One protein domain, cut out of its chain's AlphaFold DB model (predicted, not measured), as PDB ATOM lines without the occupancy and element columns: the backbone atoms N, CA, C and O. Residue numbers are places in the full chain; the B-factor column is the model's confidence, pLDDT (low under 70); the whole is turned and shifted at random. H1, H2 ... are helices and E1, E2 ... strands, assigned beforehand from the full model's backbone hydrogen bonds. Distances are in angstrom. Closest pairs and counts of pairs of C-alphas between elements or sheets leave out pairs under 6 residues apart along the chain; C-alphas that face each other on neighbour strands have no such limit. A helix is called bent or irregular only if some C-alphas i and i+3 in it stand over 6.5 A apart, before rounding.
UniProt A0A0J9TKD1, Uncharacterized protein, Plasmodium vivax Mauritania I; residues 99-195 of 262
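Overview. This is residues 99 to 195 of the 262 residues of an uncharacterized protein of Plasmodium vivax Mauritania I (UniProt A0A0J9TKD1). Two long helices, H1 and H3, make a U: H1 runs out, short H2 makes the turn, and H3 runs back, with short H5 between the two. A small antiparallel sheet, E1 - E2, sits by the first part of H1, and H4 leads from H3 into E1. The printed part has 97 residues, with five named helices and two named strands in the order H1 H2 H3 H4 E1 H5 E2; the class is mostly helix, as helices hold 48 and strands 10 of the 58 residues in named elements. It is compact, with a radius of gyration of the C-alphas of 13.0 A and spans of 39 by 29 by 22 A.

Arrangement. Start at H1, residues 102 to 117; its residues 104 to 111 touch H5, residues 166 to 170, closest at the C-alphas of His 111 and Leu 170, 6.5 A. H2, residues 119 to 124, is close to but not clearly touching H3, residues 126 to 142, with C-alphas 122 and 129 closest at 5.6 A. H3 touches H5, closest at C-alphas 137 and 170, 6.7 A. H4, residues 145 to 148, is close to but not clearly touching H5, with C-alphas 148 and 167 closest at 6.3 A. In antiparallel E1, residues 151 to 155, and E2, residues 189 to 193, find N 152 and O 192 within hydrogen-bond range at 2.9 A. Every O i to N i+4 pair is within range in H1, H2 and H5, and 11 of 13 are in H3; H4 is too short for such a pair.

Along the chain. Find C-alpha 102 at (108.174, 168.341, 132.490); H1 runs 22.5 A from there. H3 runs 23.0 A to C-alpha 142 at (94.762, 175.881, 127.419), with a kink of 40 degrees near residue 136; it is irregular, C-alphas 136 and 139 being 7.6 A apart. E1 spans 13.7 A, and E2 13.6 A, ending at C-alpha 193 at (106.785, 180.339, 138.397).

Size, cuts and confidence. The C-alphas of Phe 124 and Thr 195, 39.4 A apart, are the two farthest apart. The printed part has no cut, and the link from H5 to E2, residues 171 to 188, is long. Look for pLDDT under 70 at residues 122, 145 to 147, 159 to 161 and 195.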
ATOM      1  N   GLY A  99     107.950 164.779 136.640       84.12
ATOM      2  CA  GLY A  99     108.098 165.825 137.645       84.12
ATOM      3  C   GLY A  99     107.594 167.188 137.185       84.12
ATOM      4  O   GLY A  99     106.970 167.332 136.123       84.12
ATOM      5  N   SER A 100     107.836 168.181 138.041       85.38
ATOM      6  CA  SER A 100     107.376 169.554 137.851       85.38
ATOM      7  C   SER A 100     107.902 170.137 136.546       85.38
ATOM      8  O   SER A 100     109.080 170.008 136.217       85.38
ATOM      9  N   TYR A 101     107.006 170.793 135.816       89.88
ATOM     10  CA  TYR A 101     107.289 171.475 134.556       89.88
ATOM     11  C   TYR A 101     107.807 170.588 133.410       89.88
ATOM     12  O   TYR A 101     108.361 171.083 132.428       89.88
ATOM     13  N   SER A 102     107.660 169.264 133.508       90.81
ATOM     14  CA  SER A 102     108.174 168.341 132.490       90.81
ATOM     15  C   SER A 102     107.500 168.515 131.118       90.81
ATOM     16  O   SER A 102     108.179 168.419 130.094       90.81
ATOM     17  N   ILE A 103     106.200 168.834 131.072       91.56
ATOM     18  CA  ILE A 103     105.480 169.157 129.823       91.56
ATOM     19  C   ILE A 103     106.024 170.455 129.221       91.56
ATOM     20  O   ILE A 103     106.262 170.540 128.017       91.56
ATOM     21  N   GLU A 104     106.258 171.457 130.060       93.19
ATOM     22  CA  GLU A 104     106.726 172.779 129.672       93.19
ATOM     23  C   GLU A 104     108.138 172.702 129.086       93.19
ATOM     24  O   GLU A 104     108.361 173.171 127.970       93.19
ATOM     25  N   LYS A 105     109.070 172.012 129.758       93.44
ATOM     26  CA  LYS A 105     110.426 171.774 129.233       93.44
ATOM     27  C   LYS A 105     110.403 171.070 127.876       93.44
ATOM     28  O   LYS A 105     111.113 171.475 126.954       93.44
ATOM     29  N   ARG A 106     109.580 170.024 127.727       93.69
ATOM     30  CA  ARG A 106     109.451 169.296 126.455       93.69
ATOM     31  C   ARG A 106     108.846 170.153 125.356       93.69
ATOM     32  O   ARG A 106     109.320 170.080 124.224       93.69
ATOM     33  N   SER A 107     107.859 170.976 125.690       94.12
ATOM     34  CA  SER A 107     107.232 171.908 124.754       94.12
ATOM     35  C   SER A 107     108.229 172.965 124.281       94.12
ATOM     36  O   SER A 107     108.350 173.172 123.077       94.12
ATOM     37  N   ILE A 108     109.022 173.544 125.193       94.50
ATOM     38  CA  ILE A 108     110.095 174.496 124.860       94.50
ATOM     39  C   ILE A 108     111.112 173.849 123.918       94.50
ATOM     40  O   ILE A 108     111.390 174.382 122.843       94.50
ATOM     41  N   LEU A 109     111.632 172.671 124.285       94.25
ATOM     42  CA  LEU A 109     112.624 171.968 123.475       94.25
ATOM     43  C   LEU A 109     112.071 171.619 122.091       94.25
ATOM     44  O   LEU A 109     112.733 171.831 121.080       94.25
ATOM     45  N   LYS A 110     110.851 171.080 122.024       93.44
ATOM     46  CA  LYS A 110     110.193 170.744 120.759       93.44
ATOM     47  C   LYS A 110     110.022 171.981 119.884       93.44
ATOM     48  O   LYS A 110     110.362 171.922 118.709       93.44
ATOM     49  N   HIS A 111     109.518 173.072 120.457       94.44
ATOM     50  CA  HIS A 111     109.269 174.310 119.735       94.44
ATOM     51  C   HIS A 111     110.550 174.887 119.132       94.44
ATOM     52  O   HIS A 111     110.570 175.184 117.941       94.44
ATOM     53  N   LEU A 112     111.630 174.942 119.917       93.62
ATOM     54  CA  LEU A 112     112.942 175.383 119.449       93.62
ATOM     55  C   LEU A 112     113.414 174.571 118.235       93.62
ATOM     56  O   LEU A 112     113.803 175.140 117.219       93.62
ATOM     57  N   TYR A 113     113.364 173.240 118.322       91.88
ATOM     58  CA  TYR A 113     113.783 172.389 117.207       91.88
ATOM     59  C   TYR A 113     112.891 172.557 115.979       91.88
ATOM     60  O   TYR A 113     113.416 172.592 114.873       91.88
ATOM     61  N   ASP A 114     111.577 172.682 116.150       90.38
ATOM     62  CA  ASP A 114     110.660 172.856 115.022       90.38
ATOM     63  C   ASP A 114     110.930 174.157 114.282       90.38
ATOM     64  O   ASP A 114     111.130 174.138 113.076       90.38
ATOM     65  N   VAL A 115     111.039 175.268 115.009       90.50
ATOM     66  CA  VAL A 115     111.341 176.575 114.416       90.50
ATOM     67  C   VAL A 115     112.681 176.545 113.682       90.50
ATOM     68  O   VAL A 115     112.803 177.079 112.581       90.50
ATOM     69  N   CYS A 116     113.692 175.893 114.256       89.75
ATOM     70  CA  CYS A 116     115.018 175.843 113.654       89.75
ATOM     71  C   CYS A 116     115.134 174.885 112.467       89.75
ATOM     72  O   CYS A 116     115.886 175.167 111.534       89.75
ATOM     73  N   GLU A 117     114.393 173.780 112.474       87.75
ATOM     74  CA  GLU A 117     114.317 172.852 111.345       87.75
ATOM     75  C   GLU A 117     113.416 173.398 110.218       87.75
ATOM     76  O   GLU A 117     113.720 173.187 109.043       87.75
ATOM     77  N   ASP A 118     112.379 174.173 110.554       85.50
ATOM     78  CA  ASP A 118     111.422 174.776 109.617       85.50
ATOM     79  C   ASP A 118     111.793 176.214 109.205       85.50
ATOM     80  O   ASP A 118     111.018 176.872 108.510       85.50
ATOM     81  N   LYS A 119     112.976 176.719 109.587       77.56
ATOM     82  CA  LYS A 119     113.381 178.132 109.421       77.56
ATOM     83  C   LYS A 119     113.191 178.675 107.997       77.56
ATOM     84  O   LYS A 119     112.908 179.852 107.794       77.56
ATOM     85  N   TYR A 120     113.349 177.822 106.985       73.12
ATOM     86  CA  TYR A 120     113.100 178.204 105.593       73.12
ATOM     87  C   TYR A 120     111.616 178.514 105.324       73.12
ATOM     88  O   TYR A 120     111.299 179.485 104.644       73.12
ATOM     89  N   ILE A 121     110.708 177.715 105.889       72.69
ATOM     90  CA  ILE A 121     109.254 177.865 105.758       72.69
ATOM     91  C   ILE A 121     108.771 179.084 106.550       72.69
ATOM     92  O   ILE A 121     107.983 179.873 106.028       72.69
ATOM     93  N   SER A 122     109.273 179.281 107.775       68.00
ATOM     94  CA  SER A 122     108.900 180.435 108.606       68.00
ATOM     95  C   SER A 122     109.289 181.765 107.957       68.00
ATOM     96  O   SER A 122     108.535 182.729 108.028       68.00
ATOM     97  N   ASN A 123     110.429 181.812 107.261       73.62
ATOM     98  CA  ASN A 123     110.876 183.006 106.543       73.62
ATOM     99  C   ASN A 123     110.058 183.291 105.276       73.62
ATOM    100  O   ASN A 123     110.012 184.433 104.826       73.62
ATOM    101  N   PHE A 124     109.434 182.267 104.689       76.31
ATOM    102  CA  PHE A 124     108.608 182.424 103.494       76.31
ATOM    103  C   PHE A 124     107.235 183.022 103.822       76.31
ATOM    104  O   PHE A 124     106.741 183.869 103.082       76.31
ATOM    105  N   ASN A 125     106.614 182.589 104.924       82.38
ATOM    106  CA  ASN A 125     105.326 183.117 105.371       82.38
ATOM    107  C   ASN A 125     105.195 183.035 106.902       82.38
ATOM    108  O   ASN A 125     104.641 182.076 107.449       82.38
ATOM    109  N   GLY A 126     105.719 184.059 107.577       83.25
ATOM    110  CA  GLY A 126     105.779 184.124 109.038       83.25
ATOM    111  C   GLY A 126     104.405 184.112 109.706       83.25
ATOM    112  O   GLY A 126     104.193 183.355 110.649       83.25
ATOM    113  N   ASP A 127     103.438 184.871 109.186       85.25
ATOM    114  CA  ASP A 127     102.090 184.940 109.765       85.25
ATOM    115  C   ASP A 127     101.382 183.585 109.730       85.25
ATOM    116  O   ASP A 127     100.810 183.139 110.728       85.25
ATOM    117  N   TRP A 128     101.459 182.894 108.591       83.44
ATOM    118  CA  TRP A 128     100.907 181.550 108.452       83.44
ATOM    119  C   TRP A 128     101.609 180.552 109.379       83.44
ATOM    120  O   TRP A 128     100.950 179.744 110.036       83.44
ATOM    121  N   TYR A 129     102.935 180.637 109.495       83.12
ATOM    122  CA  TYR A 129     103.689 179.772 110.398       83.12
ATOM    123  C   TYR A 129     103.339 180.032 111.874       83.12
ATOM    124  O   TYR A 129     103.101 179.091 112.629       83.12
ATOM    125  N   ASN A 130     103.175 181.293 112.277       85.75
ATOM    126  CA  ASN A 130     102.681 181.662 113.605       85.75
ATOM    127  C   ASN A 130     101.282 181.090 113.881       85.75
ATOM    128  O   ASN A 130     101.014 180.610 114.983       85.75
ATOM    129  N   GLN A 131     100.383 181.083 112.892       86.50
ATOM    130  CA  GLN A 131      99.077 180.429 113.038       86.50
ATOM    131  C   GLN A 131      99.207 178.914 113.234       86.50
ATOM    132  O   GLN A 131      98.498 178.342 114.066       86.50
ATOM    133  N   ILE A 132     100.132 178.259 112.526       85.19
ATOM    134  CA  ILE A 132     100.432 176.835 112.733       85.19
ATOM    135  C   ILE A 132     100.910 176.588 114.162       85.19
ATOM    136  O   ILE A 132     100.394 175.686 114.822       85.19
ATOM    137  N   LEU A 133     101.856 177.387 114.655       86.56
ATOM    138  CA  LEU A 133     102.394 177.258 116.009       86.56
ATOM    139  C   LEU A 133     101.314 177.463 117.073       86.56
ATOM    140  O   LEU A 133     101.175 176.637 117.977       86.56
ATOM    141  N   LYS A 134     100.479 178.496 116.923       86.88
ATOM    142  CA  LYS A 134      99.330 178.734 117.811       86.88
ATOM    143  C   LYS A 134      98.397 177.529 117.845       86.88
ATOM    144  O   LYS A 134      98.052 177.062 118.926       86.88
ATOM    145  N   ASN A 135      98.033 176.984 116.686       84.38
ATOM    146  CA  ASN A 135      97.163 175.810 116.603       84.38
ATOM    147  C   ASN A 135      97.804 174.559 117.216       84.38
ATOM    148  O   ASN A 135      97.122 173.788 117.886       84.38
ATOM    149  N   LYS A 136      99.112 174.379 117.019       86.69
ATOM    150  CA  LYS A 136      99.887 173.262 117.566       86.69
ATOM    151  C   LYS A 136      99.862 173.236 119.093       86.69
ATOM    152  O   LYS A 136      99.632 172.189 119.690       86.69
ATOM    153  N   TRP A 137     100.100 174.385 119.721       90.69
ATOM    154  CA  TRP A 137     100.261 174.473 121.173       90.69
ATOM    155  C   TRP A 137      98.970 174.768 121.933       90.69
ATOM    156  O   TRP A 137      98.941 174.593 123.150       90.69
ATOM    157  N   LYS A 138      97.900 175.164 121.232       87.75
ATOM    158  CA  LYS A 138      96.614 175.587 121.808       87.75
ATOM    159  C   LYS A 138      96.108 174.666 122.916       87.75
ATOM    160  O   LYS A 138      95.832 175.139 124.011       87.75
ATOM    161  N   GLU A 139      95.996 173.365 122.651       84.50
ATOM    162  CA  GLU A 139      95.423 172.418 123.618       84.50
ATOM    163  C   GLU A 139      96.332 172.224 124.840       84.50
ATOM    164  O   GLU A 139      95.857 172.187 125.973       84.50
ATOM    165  N   ILE A 140      97.652 172.171 124.639       89.06
ATOM    166  CA  ILE A 140      98.622 172.043 125.736       89.06
ATOM    167  C   ILE A 140      98.571 173.294 126.620       89.06
ATOM    168  O   ILE A 140      98.446 173.177 127.839       89.06
ATOM    169  N   ILE A 141      98.587 174.484 126.014       88.62
ATOM    170  CA  ILE A 141      98.528 175.760 126.734       88.62
ATOM    171  C   ILE A 141      97.196 175.908 127.475       88.62
ATOM    172  O   ILE A 141      97.170 176.163 128.675       88.62
ATOM    173  N   ASN A 142      96.071 175.691 126.801       86.38
ATOM    174  CA  ASN A 142      94.762 175.881 127.419       86.38
ATOM    175  C   ASN A 142      94.517 174.897 128.567       86.38
ATOM    176  O   ASN A 142      93.873 175.256 129.550       86.38
ATOM    177  N   SER A 143      95.061 173.679 128.482       82.25
ATOM    178  CA  SER A 143      94.909 172.668 129.533       82.25
ATOM    179  C   SER A 143      95.581 173.026 130.865       82.25
ATOM    180  O   SER A 143      95.248 172.427 131.886       82.25
ATOM    181  N   ASN A 144      96.492 174.006 130.858       73.62
ATOM    182  CA  ASN A 144      97.279 174.463 132.007       73.62
ATOM    183  C   ASN A 144      97.137 175.991 132.239       73.62
ATOM    184  O   ASN A 144      97.979 176.601 132.907       73.62
ATOM    185  N   SER A 145      96.093 176.624 131.683       61.75
ATOM    186  CA  SER A 145      95.977 178.086 131.522       61.75
ATOM    187  C   SER A 145      96.136 178.899 132.811       61.75
ATOM    188  O   SER A 145      96.833 179.910 132.804       61.75
ATOM    189  N   SER A 146      95.597 178.431 133.940       60.50
ATOM    190  CA  SER A 146      95.672 179.133 135.233       60.50
ATOM    191  C   SER A 146      97.080 179.221 135.833       60.50
ATOM    192  O   SER A 146      97.313 180.010 136.745       60.50
ATOM    193  N   ASN A 147      98.038 178.428 135.340       66.50
ATOM    194  CA  ASN A 147      99.428 178.483 135.792       66.50
ATOM    195  C   ASN A 147     100.367 179.134 134.773       66.50
ATOM    196  O   ASN A 147     101.378 179.689 135.192       66.50
ATOM    197  N   ILE A 148     100.040 179.095 133.477       74.38
ATOM    198  CA  ILE A 148     100.955 179.455 132.380       74.38
ATOM    199  C   ILE A 148     101.311 180.937 132.322       74.38
ATOM    200  O   ILE A 148     102.442 181.261 131.961       74.38
ATOM    201  N   GLU A 149     100.398 181.838 132.688       77.75
ATOM    202  CA  GLU A 149     100.657 183.284 132.619       77.75
ATOM    203  C   GLU A 149     101.845 183.724 133.483       77.75
ATOM    204  O   GLU A 149     102.499 184.721 133.180       77.75
ATOM    205  N   HIS A 150     102.163 182.940 134.515       85.94
ATOM    206  CA  HIS A 150     103.251 183.199 135.452       85.94
ATOM    207  C   HIS A 150     104.468 182.293 135.236       85.94
ATOM    208  O   HIS A 150     105.368 182.301 136.076       85.94
ATOM    209  N   LEU A 151     104.505 181.498 134.159       91.19
ATOM    210  CA  LEU A 151     105.637 180.622 133.863       91.19
ATOM    211  C   LEU A 151     106.665 181.321 132.986       91.19
ATOM    212  O   LEU A 151     106.378 181.769 131.871       91.19
ATOM    213  N   TYR A 152     107.888 181.335 133.492       92.69
ATOM    214  CA  TYR A 152     109.067 181.802 132.793       92.69
ATOM    215  C   TYR A 152     110.060 180.660 132.668       92.69
ATOM    216  O   TYR A 152     110.063 179.722 133.466       92.69
ATOM    217  N   PHE A 153     110.908 180.737 131.655       92.00
ATOM    218  CA  PHE A 153     112.012 179.814 131.509       92.00
ATOM    219  C   PHE A 153     113.281 180.533 131.080       92.00
ATOM    220  O   PHE A 153     113.250 181.654 130.562       92.00
ATOM    221  N   HIS A 154     114.398 179.847 131.276       91.56
ATOM    222  CA  HIS A 154     115.666 180.181 130.658       91.56
ATOM    223  C   HIS A 154     116.380 178.897 130.221       91.56
ATOM    224  O   HIS A 154     116.105 177.808 130.733       91.56
ATOM    225  N   ILE A 155     117.280 179.030 129.249       89.12
ATOM    226  CA  ILE A 155     118.107 177.931 128.751       89.12
ATOM    227  C   ILE A 155     119.537 178.162 129.238       89.12
ATOM    228  O   ILE A 155     120.116 179.226 129.017       89.12
ATOM    229  N   ASN A 156     120.108 177.183 129.934       83.19
ATOM    230  CA  ASN A 156     121.483 177.228 130.415       83.19
ATOM    231  C   ASN A 156     122.453 177.394 129.238       83.19
ATOM    232  O   ASN A 156     122.382 176.664 128.253       83.19
ATOM    233  N   GLY A 157     123.368 178.357 129.356       71.31
ATOM    234  CA  GLY A 157     124.272 178.760 128.274       71.31
ATOM    235  C   GLY A 157     123.819 180.015 127.522       71.31
ATOM    236  O   GLY A 157     124.648 180.646 126.872       71.31
ATOM    237  N   GLU A 158     122.557 180.438 127.664       70.81
ATOM    238  CA  GLU A 158     122.138 181.801 127.321       70.81
ATOM    239  C   GLU A 158     122.402 182.771 128.483       70.81
ATOM    240  O   GLU A 158     122.624 182.365 129.627       70.81
ATOM    241  N   SER A 159     122.385 184.078 128.194       64.12
ATOM    242  CA  SER A 159     122.531 185.107 129.228       64.12
ATOM    243  C   SER A 159     121.464 184.919 130.320       64.12
ATOM    244  O   SER A 159     120.273 184.976 130.002       64.12
ATOM    245  N   PRO A 160     121.845 184.772 131.605       58.62
ATOM    246  CA  PRO A 160     120.912 184.493 132.705       58.62
ATOM    247  C   PRO A 160     119.884 185.611 132.944       58.62
ATOM    248  O   PRO A 160     118.883 185.401 133.623       58.62
ATOM    249  N   SER A 161     120.098 186.797 132.367       59.34
ATOM    250  CA  SER A 161     119.152 187.916 132.405       59.34
ATOM    251  C   SER A 161     117.925 187.740 131.500       59.34
ATOM    252  O   SER A 161     116.952 188.478 131.651       59.34
ATOM    253  N   LYS A 162     117.932 186.785 130.559       72.94
ATOM    254  CA  LYS A 162     116.842 186.594 129.594       72.94
ATOM    255  C   LYS A 162     115.828 185.568 130.111       72.94
ATOM    256  O   LYS A 162     115.855 184.404 129.727       72.94
ATOM    257  N   LYS A 163     114.911 186.008 130.975       81.75
ATOM    258  CA  LYS A 163     113.723 185.219 131.347       81.75
ATOM    259  C   LYS A 163     112.662 185.351 130.255       81.75
ATOM    260  O   LYS A 163     112.218 186.457 129.957       81.75
ATOM    261  N   ILE A 164     112.253 184.232 129.664       89.00
ATOM    262  CA  ILE A 164     111.291 184.194 128.557       89.00
ATOM    263  C   ILE A 164     109.954 183.671 129.082       89.00
ATOM    264  O   ILE A 164     109.909 182.646 129.761       89.00
ATOM    265  N   LYS A 165     108.852 184.358 128.770       91.62
ATOM    266  CA  LYS A 165     107.506 183.910 129.145       91.62
ATOM    267  C   LYS A 165     107.108 182.693 128.306       91.62
ATOM    268  O   LYS A 165     107.121 182.747 127.080       91.62
ATOM    269  N   TYR A 166     106.752 181.594 128.973       91.81
ATOM    270  CA  TYR A 166     106.523 180.289 128.344       91.81
ATOM    271  C   TYR A 166     105.418 180.315 127.277       91.81
ATOM    272  O   TYR A 166     105.624 179.842 126.161       91.81
ATOM    273  N   GLY A 167     104.255 180.888 127.606       89.81
ATOM    274  CA  GLY A 167     103.125 180.956 126.675       89.81
ATOM    275  C   GLY A 167     103.448 181.769 125.421       89.81
ATOM    276  O   GLY A 167     103.167 181.322 124.311       89.81
ATOM    277  N   ASP A 168     104.094 182.921 125.601       89.69
ATOM    278  CA  ASP A 168     104.442 183.830 124.505       89.69
ATOM    279  C   ASP A 168     105.477 183.187 123.571       89.69
ATOM    280  O   ASP A 168     105.347 183.281 122.353       89.69
ATOM    281  N   PHE A 169     106.451 182.464 124.139       91.94
ATOM    282  CA  PHE A 169     107.448 181.711 123.380       91.94
ATOM    283  C   PHE A 169     106.817 180.661 122.469       91.94
ATOM    284  O   PHE A 169     107.143 180.606 121.298       91.94
ATOM    285  N   LEU A 170     105.882 179.847 122.966       91.94
ATOM    286  CA  LEU A 170     105.274 178.801 122.137       91.94
ATOM    287  C   LEU A 170     104.396 179.352 121.005       91.94
ATOM    288  O   LEU A 170     104.173 178.667 120.007       91.94
ATOM    289  N   MET A 171     103.869 180.567 121.149       88.31
ATOM    290  CA  MET A 171     102.975 181.179 120.162       88.31
ATOM    291  C   MET A 171     103.697 181.995 119.083       88.31
ATOM    292  O   MET A 171     103.013 182.532 118.205       88.31
ATOM    293  N   ASN A 172     105.029 182.110 119.135       84.69
ATOM    294  CA  ASN A 172     105.804 182.940 118.217       84.69
ATOM    295  C   ASN A 172     107.159 182.304 117.861       84.69
ATOM    296  O   ASN A 172     107.864 181.825 118.737       84.69
ATOM    297  N   PHE A 173     107.555 182.352 116.587       84.38
ATOM    298  CA  PHE A 173     108.897 181.931 116.159       84.38
ATOM    299  C   PHE A 173     109.934 183.069 116.147       84.38
ATOM    300  O   PHE A 173     111.136 182.812 116.033       84.38
ATOM    301  N   GLU A 174     109.493 184.328 116.191       82.75
ATOM    302  CA  GLU A 174     110.362 185.492 116.023       82.75
ATOM    303  C   GLU A 174     111.387 185.615 117.156       82.75
ATOM    304  O   GLU A 174     111.089 185.433 118.335       82.75
ATOM    305  N   GLY A 175     112.627 185.952 116.794       79.19
ATOM    306  CA  GLY A 175     113.709 186.148 117.763       79.19
ATOM    307  C   GLY A 175     114.274 184.858 118.369       79.19
ATOM    308  O   GLY A 175     115.149 184.936 119.235       79.19
ATOM    309  N   ILE A 176     113.823 183.681 117.916       85.88
ATOM    310  CA  ILE A 176     114.419 182.398 118.298       85.88
ATOM    311  C   ILE A 176     115.784 182.247 117.624       85.88
ATOM    312  O   ILE A 176     115.906 182.271 116.396       85.88
ATOM    313  N   ASN A 177     116.821 182.078 118.446       85.06
ATOM    314  CA  ASN A 177     118.157 181.774 117.960       85.06
ATOM    315  C   ASN A 177     118.279 180.271 117.673       85.06
ATOM    316  O   ASN A 177     117.973 179.438 118.523       85.06
ATOM    317  N   CYS A 178     118.749 179.939 116.474       88.06
ATOM    318  CA  CYS A 178     118.953 178.564 116.029       88.06
ATOM    319  C   CYS A 178     120.413 178.127 116.031       88.06
ATOM    320  O   CYS A 178     120.705 176.975 115.688       88.06
ATOM    321  N   ASP A 179     121.320 179.017 116.418       85.75
ATOM    322  CA  ASP A 179     122.717 178.682 116.618       85.75
ATOM    323  C   ASP A 179     122.819 177.654 117.745       85.75
ATOM    324  O   ASP A 179     122.208 177.797 118.802       85.75
ATOM    325  N   ASP A 180     123.544 176.567 117.490       86.31
ATOM    326  CA  ASP A 180     123.796 175.506 118.467       86.31
ATOM    327  C   ASP A 180     122.557 174.825 119.098       86.31
ATOM    328  O   ASP A 180     122.720 174.001 119.998       86.31
ATOM    329  N   HIS A 181     121.336 175.030 118.575       87.88
ATOM    330  CA  HIS A 181     120.102 174.439 119.133       87.88
ATOM    331  C   HIS A 181     120.156 172.907 119.284       87.88
ATOM    332  O   HIS A 181     119.542 172.332 120.181       87.88
ATOM    333  N   LYS A 182     120.941 172.232 118.435       88.75
ATOM    334  CA  LYS A 182     121.158 170.777 118.475       88.75
ATOM    335  C   LYS A 182     121.899 170.297 119.728       88.75
ATOM    336  O   LYS A 182     121.873 169.105 120.023       88.75
ATOM    337  N   LYS A 183     122.588 171.195 120.439       89.50
ATOM    338  CA  LYS A 183     123.294 170.900 121.693       89.50
ATOM    339  C   LYS A 183     122.374 170.997 122.910       89.50
ATOM    340  O   LYS A 183     122.689 170.380 123.923       89.50
ATOM    341  N   ILE A 184     121.255 171.718 122.794       90.12
ATOM    342  CA  ILE A 184     120.306 171.940 123.889       90.12
ATOM    343  C   ILE A 184     119.547 170.646 124.194       90.12
ATOM    344  O   ILE A 184     119.004 169.980 123.302       90.12
ATOM    345  N   LYS A 185     119.500 170.311 125.483       89.69
ATOM    346  CA  LYS A 185     118.804 169.166 126.073       89.69
ATOM    347  C   LYS A 185     117.756 169.645 127.078       89.69
ATOM    348  O   LYS A 185     117.766 170.787 127.520       89.69
ATOM    349  N   LEU A 186     116.865 168.742 127.496       90.12
ATOM    350  CA  LEU A 186     115.847 169.050 128.514       90.12
ATOM    351  C   LEU A 186     116.453 169.524 129.843       90.12
ATOM    352  O   LEU A 186     115.894 170.410 130.481       90.12
ATOM    353  N   SER A 187     117.606 168.971 130.236       90.38
ATOM    354  CA  SER A 187     118.338 169.359 131.451       90.38
ATOM    355  C   SER A 187     118.811 170.810 131.444       90.38
ATOM    356  O   SER A 187     119.082 171.367 132.504       90.38
ATOM    357  N   ASP A 188     118.919 171.409 130.261       91.38
ATOM    358  CA  ASP A 188     119.393 172.778 130.098       91.38
ATOM    359  C   ASP A 188     118.243 173.780 130.253       91.38
ATOM    360  O   ASP A 188     118.489 174.972 130.381       91.38
ATOM    361  N   ILE A 189     116.989 173.314 130.259       92.12
ATOM    362  CA  ILE A 189     115.798 174.158 130.355       92.12
ATOM    363  C   ILE A 189     115.336 174.207 131.809       92.12
ATOM    364  O   ILE A 189     114.924 173.198 132.393       92.12
ATOM    365  N   LEU A 190     115.345 175.410 132.372       92.19
ATOM    366  CA  LEU A 190     114.849 175.687 133.711       92.19
ATOM    367  C   LEU A 190     113.559 176.492 133.607       92.19
ATOM    368  O   LEU A 190     113.520 177.521 132.937       92.19
ATOM    369  N   VAL A 191     112.503 175.986 134.242       92.06
ATOM    370  CA  VAL A 191     111.168 176.593 134.265       92.06
ATOM    371  C   VAL A 191     110.847 176.977 135.700       92.06
ATOM    372  O   VAL A 191     111.018 176.174 136.617       92.06
ATOM    373  N   GLU A 192     110.364 178.194 135.880       90.50
ATOM    374  CA  GLU A 192     110.035 178.777 137.172       90.50
ATOM    375  C   GLU A 192     108.691 179.502 137.102       90.50
ATOM    376  O   GLU A 192     108.288 180.039 136.066       90.50
ATOM    377  N   LYS A 193     107.983 179.522 138.230       89.06
ATOM    378  CA  LYS A 193     106.785 180.339 138.397       89.06
ATOM    379  C   LYS A 193     107.188 181.637 139.076       89.06
ATOM    380  O   LYS A 193     107.763 181.597 140.160       89.06
ATOM    381  N   LYS A 194     106.850 182.782 138.484       82.06
ATOM    382  CA  LYS A 194     107.019 184.069 139.160       82.06
ATOM    383  C   LYS A 194     105.975 184.167 140.275       82.06
ATOM    384  O   LYS A 194     104.782 184.290 140.005       82.06
ATOM    385  N   THR A 195     106.412 184.074 141.524       64.69
ATOM    386  CA  THR A 195     105.622 184.482 142.689       64.69
ATOM    387  C   THR A 195     105.710 186.000 142.829       64.69
ATOM    388  O   THR A 195     106.775 186.580 142.643       64.69
TER     389      THR A 195